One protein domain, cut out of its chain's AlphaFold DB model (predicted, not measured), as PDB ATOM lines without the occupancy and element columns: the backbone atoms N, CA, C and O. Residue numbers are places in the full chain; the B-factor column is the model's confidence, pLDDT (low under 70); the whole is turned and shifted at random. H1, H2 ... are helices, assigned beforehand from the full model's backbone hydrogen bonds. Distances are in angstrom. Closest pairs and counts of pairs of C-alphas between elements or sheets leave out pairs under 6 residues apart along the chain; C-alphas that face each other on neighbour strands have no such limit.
ATOM      1  N   PRO A 475     -46.121  54.772   8.604       87.62
ATOM      2  CA  PRO A 475     -45.868  53.919   9.766       87.62
ATOM      3  C   PRO A 475     -45.021  52.686   9.429       87.62
ATOM      4  O   PRO A 475     -44.226  52.247  10.255       87.62
ATOM      5  N   ALA A 476     -45.131  52.155   8.207       88.44
ATOM      6  CA  ALA A 476     -44.322  51.020   7.762       88.44
ATOM      7  C   ALA A 476     -42.831  51.380   7.662       88.44
ATOM      8  O   ALA A 476     -41.969  50.576   8.020       88.44
ATOM      9  N   GLN A 477     -42.524  52.593   7.197       91.38
ATOM     10  CA  GLN A 477     -41.153  53.084   7.129       91.38
ATOM     11  C   GLN A 477     -40.610  53.451   8.512       91.38
ATOM     12  O   GLN A 477     -39.449  53.162   8.793       91.38
ATOM     13  N   LEU A 478     -41.439  54.019   9.391       90.69
ATOM     14  CA  LEU A 478     -41.053  54.288  10.775       90.69
ATOM     15  C   LEU A 478     -40.710  52.996  11.534       90.69
ATOM     16  O   LEU A 478     -39.669  52.935  12.185       90.69
ATOM     17  N   ASP A 479     -41.548  51.960  11.422       89.62
ATOM     18  CA  ASP A 479     -41.292  50.642  12.021       89.62
ATOM     19  C   ASP A 479     -39.985  50.039  11.492       89.62
ATOM     20  O   ASP A 479     -39.134  49.595  12.262       89.62
ATOM     21  N   ARG A 480     -39.763  50.123  10.171       93.06
ATOM     22  CA  ARG A 480     -38.491  49.725   9.565       93.06
ATOM     23  C   ARG A 480     -37.319  50.481  10.186       93.06
ATOM     24  O   ARG A 480     -36.355  49.840  10.582       93.06
ATOM     25  N   MET A 481     -37.378  51.807  10.275       92.94
ATOM     26  CA  MET A 481     -36.270  52.613  10.799       92.94
ATOM     27  C   MET A 481     -35.976  52.332  12.271       92.94
ATOM     28  O   MET A 481     -34.806  52.264  12.636       92.94
ATOM     29  N   ARG A 482     -37.002  52.079  13.091       90.62
ATOM     30  CA  ARG A 482     -36.827  51.629  14.481       90.62
ATOM     31  C   ARG A 482     -36.090  50.295  14.551       90.62
ATOM     32  O   ARG A 482     -35.069  50.202  15.222       90.62
ATOM     33  N   ILE A 483     -36.540  49.302  13.778       92.69
ATOM     34  CA  ILE A 483     -35.872  47.995  13.704       92.69
ATOM     35  C   ILE A 483     -34.416  48.155  13.257       92.69
ATOM     36  O   ILE A 483     -33.527  47.546  13.839       92.69
ATOM     37  N   LEU A 484     -34.148  48.970  12.234       93.38
ATOM     38  CA  LEU A 484     -32.783  49.190  11.751       93.38
ATOM     39  C   LEU A 484     -31.903  49.887  12.790       93.38
ATOM     40  O   LEU A 484     -30.764  49.471  12.971       93.38
ATOM     41  N   SER A 485     -32.438  50.887  13.491       91.69
ATOM     42  CA  SER A 485     -31.740  51.587  14.572       91.69
ATOM     43  C   SER A 485     -31.376  50.648  15.728       91.69
ATOM     44  O   SER A 485     -30.298  50.787  16.297       91.69
ATOM     45  N   ASP A 486     -32.247  49.691  16.058       91.44
ATOM     46  CA  ASP A 486     -32.003  48.702  17.117       91.44
ATOM     47  C   ASP A 486     -31.043  47.579  16.680       91.44
ATOM     48  O   ASP A 486     -30.387  46.953  17.515       91.44
ATOM     49  N   LEU A 487     -30.974  47.290  15.374       93.75
ATOM     50  CA  LEU A 487     -30.095  46.264  14.804       93.75
ATOM     51  C   LEU A 487     -28.682  46.776  14.508       93.75
ATOM     52  O   LEU A 487     -27.740  45.981  14.526       93.75
ATOM     53  N   GLU A 488     -28.526  48.060  14.182       92.00
ATOM     54  CA  GLU A 488     -27.219  48.638  13.878       92.00
ATOM     55  C   GLU A 488     -26.364  48.719  15.154       92.00
ATOM     56  O   GLU A 488     -26.756  49.364  16.129       92.00
ATOM     57  N   PRO A 489     -25.155  48.129  15.174       91.31
ATOM     58  CA  PRO A 489     -24.271  48.271  16.320       91.31
ATOM     59  C   PRO A 489     -23.819  49.723  16.513       91.31
ATOM     60  O   PRO A 489     -23.447  50.414  15.560       91.31
ATOM     61  N   TYR A 490     -23.779  50.166  17.772       89.31
ATOM     62  CA  TYR A 490     -23.277  51.488  18.170       89.31
ATOM     63  C   TYR A 490     -23.890  52.642  17.346       89.31
ATOM     64  O   TYR A 490     -23.146  53.421  16.742       89.31
ATOM     65  N   PRO A 491     -25.226  52.768  17.272       87.81
ATOM     66  CA  PRO A 491     -25.889  53.609  16.274       87.81
ATOM     67  C   PRO A 491     -25.663  55.119  16.510       87.81
ATOM     68  O   PRO A 491     -25.788  55.916  15.586       87.81
ATOM     69  N   GLU A 492     -25.255  55.526  17.721       88.19
ATOM     70  CA  GLU A 492     -24.913  56.927  18.037       88.19
ATOM     71  C   GLU A 492     -23.534  57.385  17.555       88.19
ATOM     72  O   GLU A 492     -23.253  58.589  17.555       88.19
ATOM     73  N   TYR A 493     -22.663  56.447  17.184       86.00
ATOM     74  CA  TYR A 493     -21.275  56.729  16.845       86.00
ATOM     75  C   TYR A 493     -21.024  56.485  15.363       86.00
ATOM     76  O   TYR A 493     -21.443  55.468  14.810       86.00
ATOM     77  N   SER A 494     -20.291  57.388  14.710       86.88
ATOM     78  CA  SER A 494     -19.761  57.104  13.376       86.88
ATOM     79  C   SER A 494     -18.567  56.149  13.459       86.88
ATOM     80  O   SER A 494     -17.894  56.057  14.489       86.88
ATOM     81  N   VAL A 495     -18.264  55.460  12.356       86.69
ATOM     82  CA  VAL A 495     -17.068  54.604  12.261       86.69
ATOM     83  C   VAL A 495     -15.803  55.405  12.600       86.69
ATOM     84  O   VAL A 495     -15.005  54.963  13.421       86.69
ATOM     85  N   ASP A 496     -15.671  56.625  12.072       86.50
ATOM     86  CA  ASP A 496     -14.529  57.508  12.342       86.50
ATOM     87  C   ASP A 496     -14.397  57.886  13.821       86.50
ATOM     88  O   ASP A 496     -13.287  57.960  14.353       86.50
ATOM     89  N   GLN A 497     -15.519  58.108  14.512       84.56
ATOM     90  CA  GLN A 497     -15.517  58.405  15.944       84.56
ATOM     91  C   GLN A 497     -15.024  57.212  16.750       84.56
ATOM     92  O   GLN A 497     -14.183  57.389  17.628       84.56
ATOM     93  N   ILE A 498     -15.487  56.006  16.423       84.88
ATOM     94  CA  ILE A 498     -15.035  54.788  17.096       84.88
ATOM     95  C   ILE A 498     -13.540  54.560  16.841       84.88
ATOM     96  O   ILE A 498     -12.791  54.301  17.780       84.88
ATOM     97  N   LEU A 499     -13.070  54.745  15.602       83.38
ATOM     98  CA  LEU A 499     -11.644  54.657  15.269       83.38
ATOM     99  C   LEU A 499     -10.810  55.707  16.015       83.38
ATOM    100  O   LEU A 499      -9.722  55.401  16.497       83.38
ATOM    101  N   THR A 500     -11.333  56.924  16.173       83.88
ATOM    102  CA  THR A 500     -10.682  57.986  16.952       83.88
ATOM    103  C   THR A 500     -10.622  57.628  18.440       83.88
ATOM    104  O   THR A 500      -9.589  57.823  19.081       83.88
ATOM    105  N   MET A 501     -11.694  57.057  19.002       81.31
ATOM    106  CA  MET A 501     -11.727  56.576  20.389       81.31
ATOM    107  C   MET A 501     -10.711  55.452  20.616       81.31
ATOM    108  O   MET A 501      -9.956  55.497  21.582       81.31
ATOM    109  N   LEU A 502     -10.624  54.494  19.690       79.50
ATOM    110  CA  LEU A 502      -9.626  53.422  19.728       79.50
ATOM    111  C   LEU A 502      -8.192  53.970  19.623       79.50
ATOM    112  O   LEU A 502      -7.329  53.585  20.409       79.50
ATOM    113  N   ALA A 503      -7.938  54.906  18.703       77.88
ATOM    114  CA  ALA A 503      -6.617  55.506  18.505       77.88
ATOM    115  C   ALA A 503      -6.157  56.349  19.707       77.88
ATOM    116  O   ALA A 503      -5.002  56.262  20.126       77.88
ATOM    117  N   SER A 504      -7.060  57.152  20.277       73.25
ATOM    118  CA  SER A 504      -6.780  58.021  21.432       73.25
ATOM    119  C   SER A 504      -6.559  57.255  22.734       73.25
ATOM    120  O   SER A 504      -5.886  57.753  23.635       73.25
ATOM    121  N   ALA A 505      -7.079  56.035  22.831       68.38
ATOM    122  CA  ALA A 505      -6.955  55.220  24.026       68.38
ATOM    123  C   ALA A 505      -5.715  54.297  24.043       68.38
ATOM    124  O   ALA A 505      -5.409  53.682  25.071       68.38
ATOM    125  N   GLY A 506      -4.956  54.245  22.939       66.38
ATOM    126  CA  GLY A 506      -3.672  53.548  22.845       66.38
ATOM    127  C   GLY A 506      -3.764  52.038  23.101       66.38
ATOM    128  O   GLY A 506      -4.727  51.382  22.720       66.38
ATOM    129  N   THR A 507      -2.752  51.465  23.759       64.62
ATOM    130  CA  THR A 507      -2.700  50.036  24.135       64.62
ATOM    131  C   THR A 507      -3.384  49.730  25.471       64.62
ATOM    132  O   THR A 507      -3.182  48.652  26.033       64.62
ATOM    133  N   SER A 508      -4.178  50.664  26.010       62.03
ATOM    134  CA  SER A 508      -4.882  50.449  27.272       62.03
ATOM    135  C   SER A 508      -5.843  49.256  27.143       62.03
ATOM    136  O   SER A 508      -6.735  49.295  26.291       62.03
ATOM    137  N   PRO A 509      -5.731  48.217  27.996       59.34
ATOM    138  CA  PRO A 509      -6.627  47.055  27.980       59.34
ATOM    139  C   PRO A 509      -8.105  47.423  28.164       59.34
ATOM    140  O   PRO A 509      -8.993  46.697  27.727       59.34
ATOM    141  N   MET A 510      -8.375  48.569  28.801       56.94
ATOM    142  CA  MET A 510      -9.724  49.119  28.967       56.94
ATOM    143  C   MET A 510     -10.345  49.594  27.648       56.94
ATOM    144  O   MET A 510     -11.564  49.675  27.547       56.94
ATOM    145  N   ALA A 511      -9.528  49.918  26.647       55.03
ATOM    146  CA  ALA A 511      -9.980  50.488  25.387       55.03
ATOM    147  C   ALA A 511     -10.019  49.480  24.242       55.03
ATOM    148  O   ALA A 511     -10.930  49.523  23.418       55.03
ATOM    149  N   THR A 512      -9.081  48.532  24.224       56.91
ATOM    150  CA  THR A 512      -9.076  47.421  23.261       56.91
ATOM    151  C   THR A 512     -10.228  46.437  23.477       56.91
ATOM    152  O   THR A 512     -10.572  45.715  22.549       56.91
ATOM    153  N   GLY A 513     -10.858  46.430  24.659       66.31
ATOM    154  CA  GLY A 513     -12.070  45.653  24.954       66.31
ATOM    155  C   GLY A 513     -13.386  46.443  24.914       66.31
ATOM    156  O   GLY A 513     -14.420  45.885  25.265       66.31
ATOM    157  N   LEU A 514     -13.367  47.732  24.545       72.88
ATOM    158  CA  LEU A 514     -14.558  48.595  24.621       72.88
ATOM    159  C   LEU A 514     -15.552  48.349  23.470       72.88
ATOM    160  O   LEU A 514     -16.758  48.512  23.644       72.88
ATOM    161  N   PHE A 515     -15.041  47.954  22.301       81.44
ATOM    162  CA  PHE A 515     -15.830  47.678  21.102       81.44
ATOM    163  C   PHE A 515     -15.573  46.251  20.625       81.44
ATOM    164  O   PHE A 515     -14.423  45.837  20.481       81.44
ATOM    165  N   ASP A 516     -16.643  45.507  20.357       84.94
ATOM    166  CA  ASP A 516     -16.547  44.156  19.808       84.94
ATOM    167  C   ASP A 516     -16.190  44.225  18.316       84.94
ATOM    168  O   ASP A 516     -16.844  44.916  17.530       84.94
ATOM    169  N   GLU A 517     -15.146  43.505  17.908       80.38
ATOM    170  CA  GLU A 517     -14.647  43.552  16.535       80.38
ATOM    171  C   GLU A 517     -15.656  43.010  15.506       80.38
ATOM    172  O   GLU A 517     -15.752  43.538  14.394       80.38
ATOM    173  N   GLN A 518     -16.442  41.984  15.851       85.88
ATOM    174  CA  GLN A 518     -17.480  41.456  14.964       85.88
ATOM    175  C   GLN A 518     -18.616  42.467  14.796       85.88
ATOM    176  O   GLN A 518     -19.072  42.690  13.671       85.88
ATOM    177  N   LEU A 519     -19.027  43.129  15.883       88.56
ATOM    178  CA  LEU A 519     -20.020  44.207  15.827       88.56
ATOM    179  C   LEU A 519     -19.511  45.412  15.028       88.56
ATOM    180  O   LEU A 519     -20.268  46.009  14.265       88.56
ATOM    181  N   MET A 520     -18.225  45.736  15.134       87.12
ATOM    182  CA  MET A 520     -17.608  46.796  14.337       87.12
ATOM    183  C   MET A 520     -17.615  46.478  12.843       87.12
ATOM    184  O   MET A 520     -17.987  47.328  12.036       87.12
ATOM    185  N   ARG A 521     -17.268  45.245  12.460       85.81
ATOM    186  CA  ARG A 521     -17.353  44.795  11.060       85.81
ATOM    187  C   ARG A 521     -18.786  44.820  10.541       85.81
ATOM    188  O   ARG A 521     -19.006  45.232   9.405       85.81
ATOM    189  N   LEU A 522     -19.751  44.411  11.371       90.81
ATOM    190  CA  LEU A 522     -21.169  44.510  11.041       90.81
ATOM    191  C   LEU A 522     -21.580  45.968  10.806       90.81
ATOM    192  O   LEU A 522     -22.267  46.233   9.827       90.81
ATOM    193  N   LYS A 523     -21.133  46.909  11.646       91.88
ATOM    194  CA  LYS A 523     -21.435  48.340  11.503       91.88
ATOM    195  C   LYS A 523     -20.893  48.936  10.200       91.88
ATOM    196  O   LYS A 523     -21.622  49.647   9.517       91.88
ATOM    197  N   VAL A 524     -19.639  48.643   9.846       89.44
ATOM    198  CA  VAL A 524     -18.973  49.210   8.653       89.44
ATOM    199  C   VAL A 524     -19.743  48.905   7.365       89.44
ATOM    200  O   VAL A 524     -19.917  49.793   6.539       89.44
ATOM    201  N   ASP A 525     -20.250  47.679   7.225       89.31
ATOM    202  CA  ASP A 525     -20.959  47.210   6.024       89.31
ATOM    203  C   ASP A 525     -22.437  46.863   6.308       89.31
ATOM    204  O   ASP A 525     -23.034  46.017   5.631       89.31
ATOM    205  N   PHE A 526     -23.059  47.515   7.301       93.00
ATOM    206  CA  PHE A 526     -24.394  47.153   7.801       93.00
ATOM    207  C   PHE A 526     -25.441  47.063   6.683       93.00
ATOM    208  O   PHE A 526     -26.157  46.067   6.574       93.00
ATOM    209  N   GLY A 527     -25.467  48.047   5.777       91.38
ATOM    210  CA  GLY A 527     -26.396  48.071   4.643       91.38
ATOM    211  C   GLY A 527     -26.245  46.878   3.689       91.38
ATOM    212  O   GLY A 527     -27.241  46.369   3.166       91.38
ATOM    213  N   ARG A 528     -25.021  46.374   3.490       92.75
ATOM    214  CA  ARG A 528     -24.760  45.202   2.643       92.75
ATOM    215  C   ARG A 528     -25.231  43.916   3.317       92.75
ATOM    216  O   ARG A 528     -25.883  43.099   2.666       92.75
ATOM    217  N   TYR A 529     -24.920  43.735   4.601       93.69
ATOM    218  CA  TYR A 529     -25.372  42.566   5.362       93.69
ATOM    219  C   TYR A 529     -26.893  42.532   5.497       93.69
ATOM    220  O   TYR A 529     -27.493  41.472   5.323       93.69
ATOM    221  N   LEU A 530     -27.520  43.691   5.702       94.19
ATOM    222  CA  LEU A 530     -28.971  43.845   5.695       94.19
ATOM    223  C   LEU A 530     -29.576  43.470   4.337       94.19
ATOM    224  O   LEU A 530     -30.519  42.688   4.284       94.19
ATOM    225  N   THR A 531     -29.021  43.971   3.231       93.31
ATOM    226  CA  THR A 531     -29.518  43.643   1.882       93.31
ATOM    227  C   THR A 531     -29.437  42.140   1.613       93.31
ATOM    228  O   THR A 531     -30.380  41.541   1.096       93.31
ATOM    229  N   ARG A 532     -28.327  41.505   2.013       93.06
ATOM    230  CA  ARG A 532     -28.164  40.052   1.924       93.06
ATOM    231  C   ARG A 532     -29.210  39.323   2.767       93.06
ATOM    232  O   ARG A 532     -29.877  38.435   2.242       93.06
ATOM    233  N   PHE A 533     -29.393  39.733   4.024       95.88
ATOM    234  CA  PHE A 533     -30.418  39.185   4.911       95.88
ATOM    235  C   PHE A 533     -31.804  39.234   4.263       95.88
ATOM    236  O   PHE A 533     -32.465  38.206   4.158       95.88
ATOM    237  N   GLU A 534     -32.233  40.401   3.780       94.12
ATOM    238  CA  GLU A 534     -33.574  40.574   3.211       94.12
ATOM    239  C   GLU A 534     -33.767  39.807   1.896       94.12
ATOM    240  O   GLU A 534     -34.893  39.429   1.578       94.12
ATOM    241  N   SER A 535     -32.682  39.542   1.157       94.25
ATOM    242  CA  SER A 535     -32.705  38.719  -0.058       94.25
ATOM    243  C   SER A 535     -32.787  37.212   0.214       94.25
ATOM    244  O   SER A 535     -33.426  36.492  -0.549       94.25
ATOM    245  N   GLU A 536     -32.144  36.730   1.282       93.94
ATOM    246  CA  GLU A 536     -32.087  35.302   1.631       93.94
ATOM    247  C   GLU A 536     -33.228  34.876   2.566       93.94
ATOM    248  O   GLU A 536     -33.615  33.709   2.581       93.94
ATOM    249  N   GLN A 537     -33.738  35.810   3.370       93.25
ATOM    250  CA  GLN A 537     -34.758  35.576   4.386       93.25
ATOM    251  C   GLN A 537     -36.066  36.277   3.986       93.25
ATOM    252  O   GLN A 537     -36.712  35.934   3.000       93.25
ATOM    253  N   LEU A 538     -36.481  37.263   4.777       92.12
ATOM    254  CA  LEU A 538     -37.636  38.117   4.547       92.12
ATOM    255  C   LEU A 538     -37.255  39.552   4.921       92.12
ATOM    256  O   LEU A 538     -36.310  39.746   5.692       92.12
ATOM    257  N   PRO A 539     -38.018  40.561   4.461       92.81
ATOM    258  CA  PRO A 539     -37.857  41.929   4.938       92.81
ATOM    259  C   PRO A 539     -37.879  41.993   6.467       92.81
ATOM    260  O   PRO A 539     -38.709  41.330   7.099       92.81
ATOM    261  N   VAL A 540     -37.022  42.825   7.068       92.81
ATOM    262  CA  VAL A 540     -36.865  42.894   8.538       92.81
ATOM    263  C   VAL A 540     -38.162  43.234   9.277       92.81
ATOM    264  O   VAL A 540     -38.362  42.824  10.416       92.81
ATOM    265  N   THR A 541     -39.097  43.923   8.623       91.44
ATOM    266  CA  THR A 541     -40.430  44.213   9.173       91.44
ATOM    267  C   THR A 541     -41.286  42.948   9.309       91.44
ATOM    268  O   THR A 541     -41.981  42.785  10.309       91.44
ATOM    269  N   ARG A 542     -41.184  42.003   8.365       91.56
ATOM    270  CA  ARG A 542     -42.002  40.775   8.309       91.56
ATOM    271  C   ARG A 542     -41.336  39.548   8.928       91.56
ATOM    272  O   ARG A 542     -42.038  38.622   9.329       91.56
ATOM    273  N   PHE A 543     -40.009  39.515   8.990       93.69
ATOM    274  CA  PHE A 543     -39.280  38.394   9.572       93.69
ATOM    275  C   PHE A 543     -39.678  38.180  11.043       93.69
ATOM    276  O   PHE A 543     -39.701  39.130  11.823       93.69
ATOM    277  N   ALA A 544     -39.998  36.933  11.409       90.50
ATOM    278  CA  ALA A 544     -40.410  36.532  12.758       90.50
ATOM    279  C   ALA A 544     -41.525  37.409  13.384       90.50
ATOM    280  O   ALA A 544     -41.524  37.638  14.589       90.50
ATOM    281  N   SER A 545     -42.493  37.879  12.588       88.69
ATOM    282  CA  SER A 545     -43.556  38.799  13.038       88.69
ATOM    283  C   SER A 545     -44.468  38.259  14.148       88.69
ATOM    284  O   SER A 545     -45.085  39.044  14.859       88.69
ATOM    285  N   LEU A 546     -44.554  36.934  14.309       91.38
ATOM    286  CA  LEU A 546     -45.329  36.282  15.375       91.38
ATOM    287  C   LEU A 546     -44.565  36.173  16.704       91.38
ATOM    288  O   LEU A 546     -45.135  35.732  17.699       91.38
ATOM    289  N   GLN A 547     -43.274  36.511  16.723       92.00
ATOM    290  CA  GLN A 547     -42.442  36.435  17.919       92.00
ATOM    291  C   GLN A 547     -42.416  37.782  18.658       92.00
ATOM    292  O   GLN A 547     -42.481  38.833  18.015       92.00
ATOM    293  N   PRO A 548     -42.253  37.781  19.995       92.56
ATOM    294  CA  PRO A 548     -41.962  38.995  20.753       92.56
ATOM    295  C   PRO A 548     -40.778  39.778  20.164       92.56
ATOM    296  O   PRO A 548     -39.782  39.185  19.742       92.56
ATOM    297  N   TYR A 549     -40.857  41.113  20.189       90.69
ATOM    298  CA  TYR A 549     -39.903  42.012  19.519       90.69
ATOM    299  C   TYR A 549     -38.430  41.728  19.856       90.69
ATOM    300  O   TYR A 549     -37.595  41.611  18.963       90.69
ATOM    301  N   HIS A 550     -38.111  41.513  21.135       92.62
ATOM    302  CA  HIS A 550     -36.744  41.204  21.571       92.62
ATOM    303  C   HIS A 550     -36.212  39.873  21.000       92.62
ATOM    304  O   HIS A 550     -35.030  39.773  20.675       92.62
ATOM    305  N   ILE A 551     -37.074  38.860  20.834       93.12
ATOM    306  CA  ILE A 551     -36.705  37.571  20.222       93.12
ATOM    307  C   ILE A 551     -36.446  37.770  18.732       93.12
ATOM    308  O   ILE A 551     -35.453  37.272  18.202       93.12
ATOM    309  N   LYS A 552     -37.315  38.535  18.062       94.25
ATOM    310  CA  LYS A 552     -37.146  38.902  16.654       94.25
ATOM    311  C   LYS A 552     -35.794  39.580  16.421       94.25
ATOM    312  O   LYS A 552     -35.050  39.125  15.553       94.25
ATOM    313  N   LEU A 553     -35.448  40.602  17.209       93.81
ATOM    314  CA  LEU A 553     -34.157  41.289  17.096       93.81
ATOM    315  C   LEU A 553     -32.983  40.324  17.303       93.81
ATOM    316  O   LEU A 553     -32.090  40.266  16.463       93.81
ATOM    317  N   ALA A 554     -33.018  39.494  18.350       93.62
ATOM    318  CA  ALA A 554     -31.952  38.529  18.626       93.62
ATOM    319  C   ALA A 554     -31.729  37.528  17.474       93.62
ATOM    320  O   ALA A 554     -30.586  37.201  17.143       93.62
ATOM    321  N   LEU A 555     -32.808  37.056  16.838       94.19
ATOM    322  CA  LEU A 555     -32.728  36.161  15.680       94.19
ATOM    323  C   LEU A 555     -32.098  36.849  14.467       94.19
ATOM    324  O   LEU A 555     -31.223  36.264  13.827       94.19
ATOM    325  N   ILE A 556     -32.516  38.082  14.166       94.62
ATOM    326  CA  ILE A 556     -31.967  38.851  13.044       94.62
ATOM    327  C   ILE A 556     -30.479  39.125  13.282       94.62
ATOM    328  O   ILE A 556     -29.660  38.815  12.418       94.62
ATOM    329  N   THR A 557     -30.106  39.609  14.469       93.75
ATOM    330  CA  THR A 557     -28.708  39.885  14.833       93.75
ATOM    331  C   THR A 557     -27.833  38.642  14.702       93.75
ATOM    332  O   THR A 557     -26.744  38.712  14.139       93.75
ATOM    333  N   LYS A 558     -28.316  37.472  15.140       94.44
ATOM    334  CA  LYS A 558     -27.582  36.206  14.993       94.44
ATOM    335  C   LYS A 558     -27.296  35.861  13.527       94.44
ATOM    336  O   LYS A 558     -26.195  35.411  13.212       94.44
ATOM    337  N   ILE A 559     -28.270  36.059  12.637       94.25
ATOM    338  CA  ILE A 559     -28.100  35.792  11.201       94.25
ATOM    339  C   ILE A 559     -27.146  36.819  10.584       94.25
ATOM    340  O   ILE A 559     -26.222  36.429   9.874       94.25
ATOM    341  N   LEU A 560     -27.301  38.105  10.911       93.12
ATOM    342  CA  LEU A 560     -26.399  39.160  10.442       93.12
ATOM    343  C   LEU A 560     -24.945  38.880  10.838       93.12
ATOM    344  O   LEU A 560     -24.058  38.961   9.991       93.12
ATOM    345  N   LEU A 561     -24.700  38.460  12.082       92.00
ATOM    346  CA  LEU A 561     -23.365  38.089  12.553       92.00
ATOM    347  C   LEU A 561     -22.805  36.846  11.856       92.00
ATOM    348  O   LEU A 561     -21.599  36.761  11.660       92.00
ATOM    349  N   SER A 562     -23.654  35.914  11.411       91.25
ATOM    350  CA  SER A 562     -23.197  34.758  10.625       91.25
ATOM    351  C   SER A 562     -22.647  35.140   9.245       91.25
ATOM    352  O   SER A 562     -21.860  34.392   8.665       91.25
ATOM    353  N   TYR A 563     -23.028  36.311   8.720       90.38
ATOM    354  CA  TYR A 563     -22.485  36.842   7.470       90.38
ATOM    355  C   TYR A 563     -21.152  37.565   7.655       90.38
ATOM    356  O   TYR A 563     -20.449  37.779   6.664       90.38
ATOM    357  N   VAL A 564     -20.802  37.935   8.890       87.94
ATOM    358  CA  VAL A 564     -19.549  38.619   9.203       87.94
ATOM    359  C   VAL A 564     -18.419  37.585   9.233       87.94
ATOM    360  O   VAL A 564     -18.456  36.653  10.038       87.94
TER     361      VAL A 564
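Overview. This is residues 475 to 564 of the 638 residues of an uncharacterized protein of Hymenobacter metallilatus (UniProt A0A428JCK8). Picture an elongated group of crossed helices in which H6 is the meeting place: the last residues of H1 touch it part of the way along, and H4 and H5, each about perpendicular to it, meet its last part. Away from this body, at one end of the long axis, H2 leads out and the short H3 begins the way back to H4; the tip between and around them, residues 504 to 510, sticks out. At the other end of the long axis the long loop of residues 537 to 548 joins H5 to H6. The printed part has 90 residues with six named helices, H1 to H6 in order along the chain, and no named strand, and its class is all helix. It is only just loose, close to compact, with a radius of gyration of the C-alphas of 14.8 A, and its C-alphas span 45 by 26 by 23 A.

Arrangement. Start at the first printed residue with H1, residues 475 to 487, and look across to H6, residues 549 to 563. H1 touches H6 with residues 483 to 487 alone, and the closest C-alphas, those of Leu 487 and Thr 557, are 6.5 A apart. The two run the same way at a steep tilt of 60 degrees. Next comes H2, residues 495 to 505, and then H3, residues 509 to 512. These two touch only at the corner by their link, and only just, with 3 pairs of C-alphas within 8 A; the closest C-alphas are those of Ala 505 and Ala 511, 5.8 A apart. Go on to H4, residues 517 to 524, which is close to H2 but not clearly touching: the closest C-alphas, those of Val 495 and Val 524, are 6.8 A apart. H2 and H4 run opposite ways at a steep tilt of 38 degrees. H4 touches residues 560 to 561 of H6, about perpendicular at 86 degrees, and the closest C-alphas, those of Leu 522 and Leu 561, are 7.0 A apart. H5, residues 526 to 536, touches residues 559 to 563 of H6, about perpendicular at 82 degrees; here the closest C-alphas are those of Tyr 529 and Leu 560, 6.2 A apart. H6 is the hub, touching H1, H4 and H5, and the helix packing is mostly crossed, the helices standing at wide angles to each other: of these three pairs, 0 are at a shallow tilt. H1 and H5 are near each other, while H2 and H6 are apart. In H1, H2, H4, H5 and H6 each O i to N i+4 pair is within hydrogen-bond range; H3 is too short for such a pair.

Along the chain. Find C-alpha 475 at (-45.868, 53.919, 9.766); from there H1 runs 18.2 A to C-alpha 487. H2 begins at C-alpha 495, at (-17.068, 54.604, 12.261), and covers 15.5 A. H3 has four residues and measures 5.3 A. H4 is 10.6 A long, and H5 measures 15.4 A from C-alpha 526 to C-alpha 536. H6, with 15 residues the longest helix, runs 21.8 A and ends at C-alpha 563, at (-22.485, 36.842, 7.470).

Size, cuts and confidence. Look for the two C-alphas farthest apart at Gly 506 and Leu 546, 45.7 A from each other. The printed part has no cut. The link from H5 to H6, 12 residues, is long; that from H1 to H2, 7 residues, is short, and the other three are tight. The mean pLDDT of the printed part is 87.0, and residues 505 to 513 are under 70.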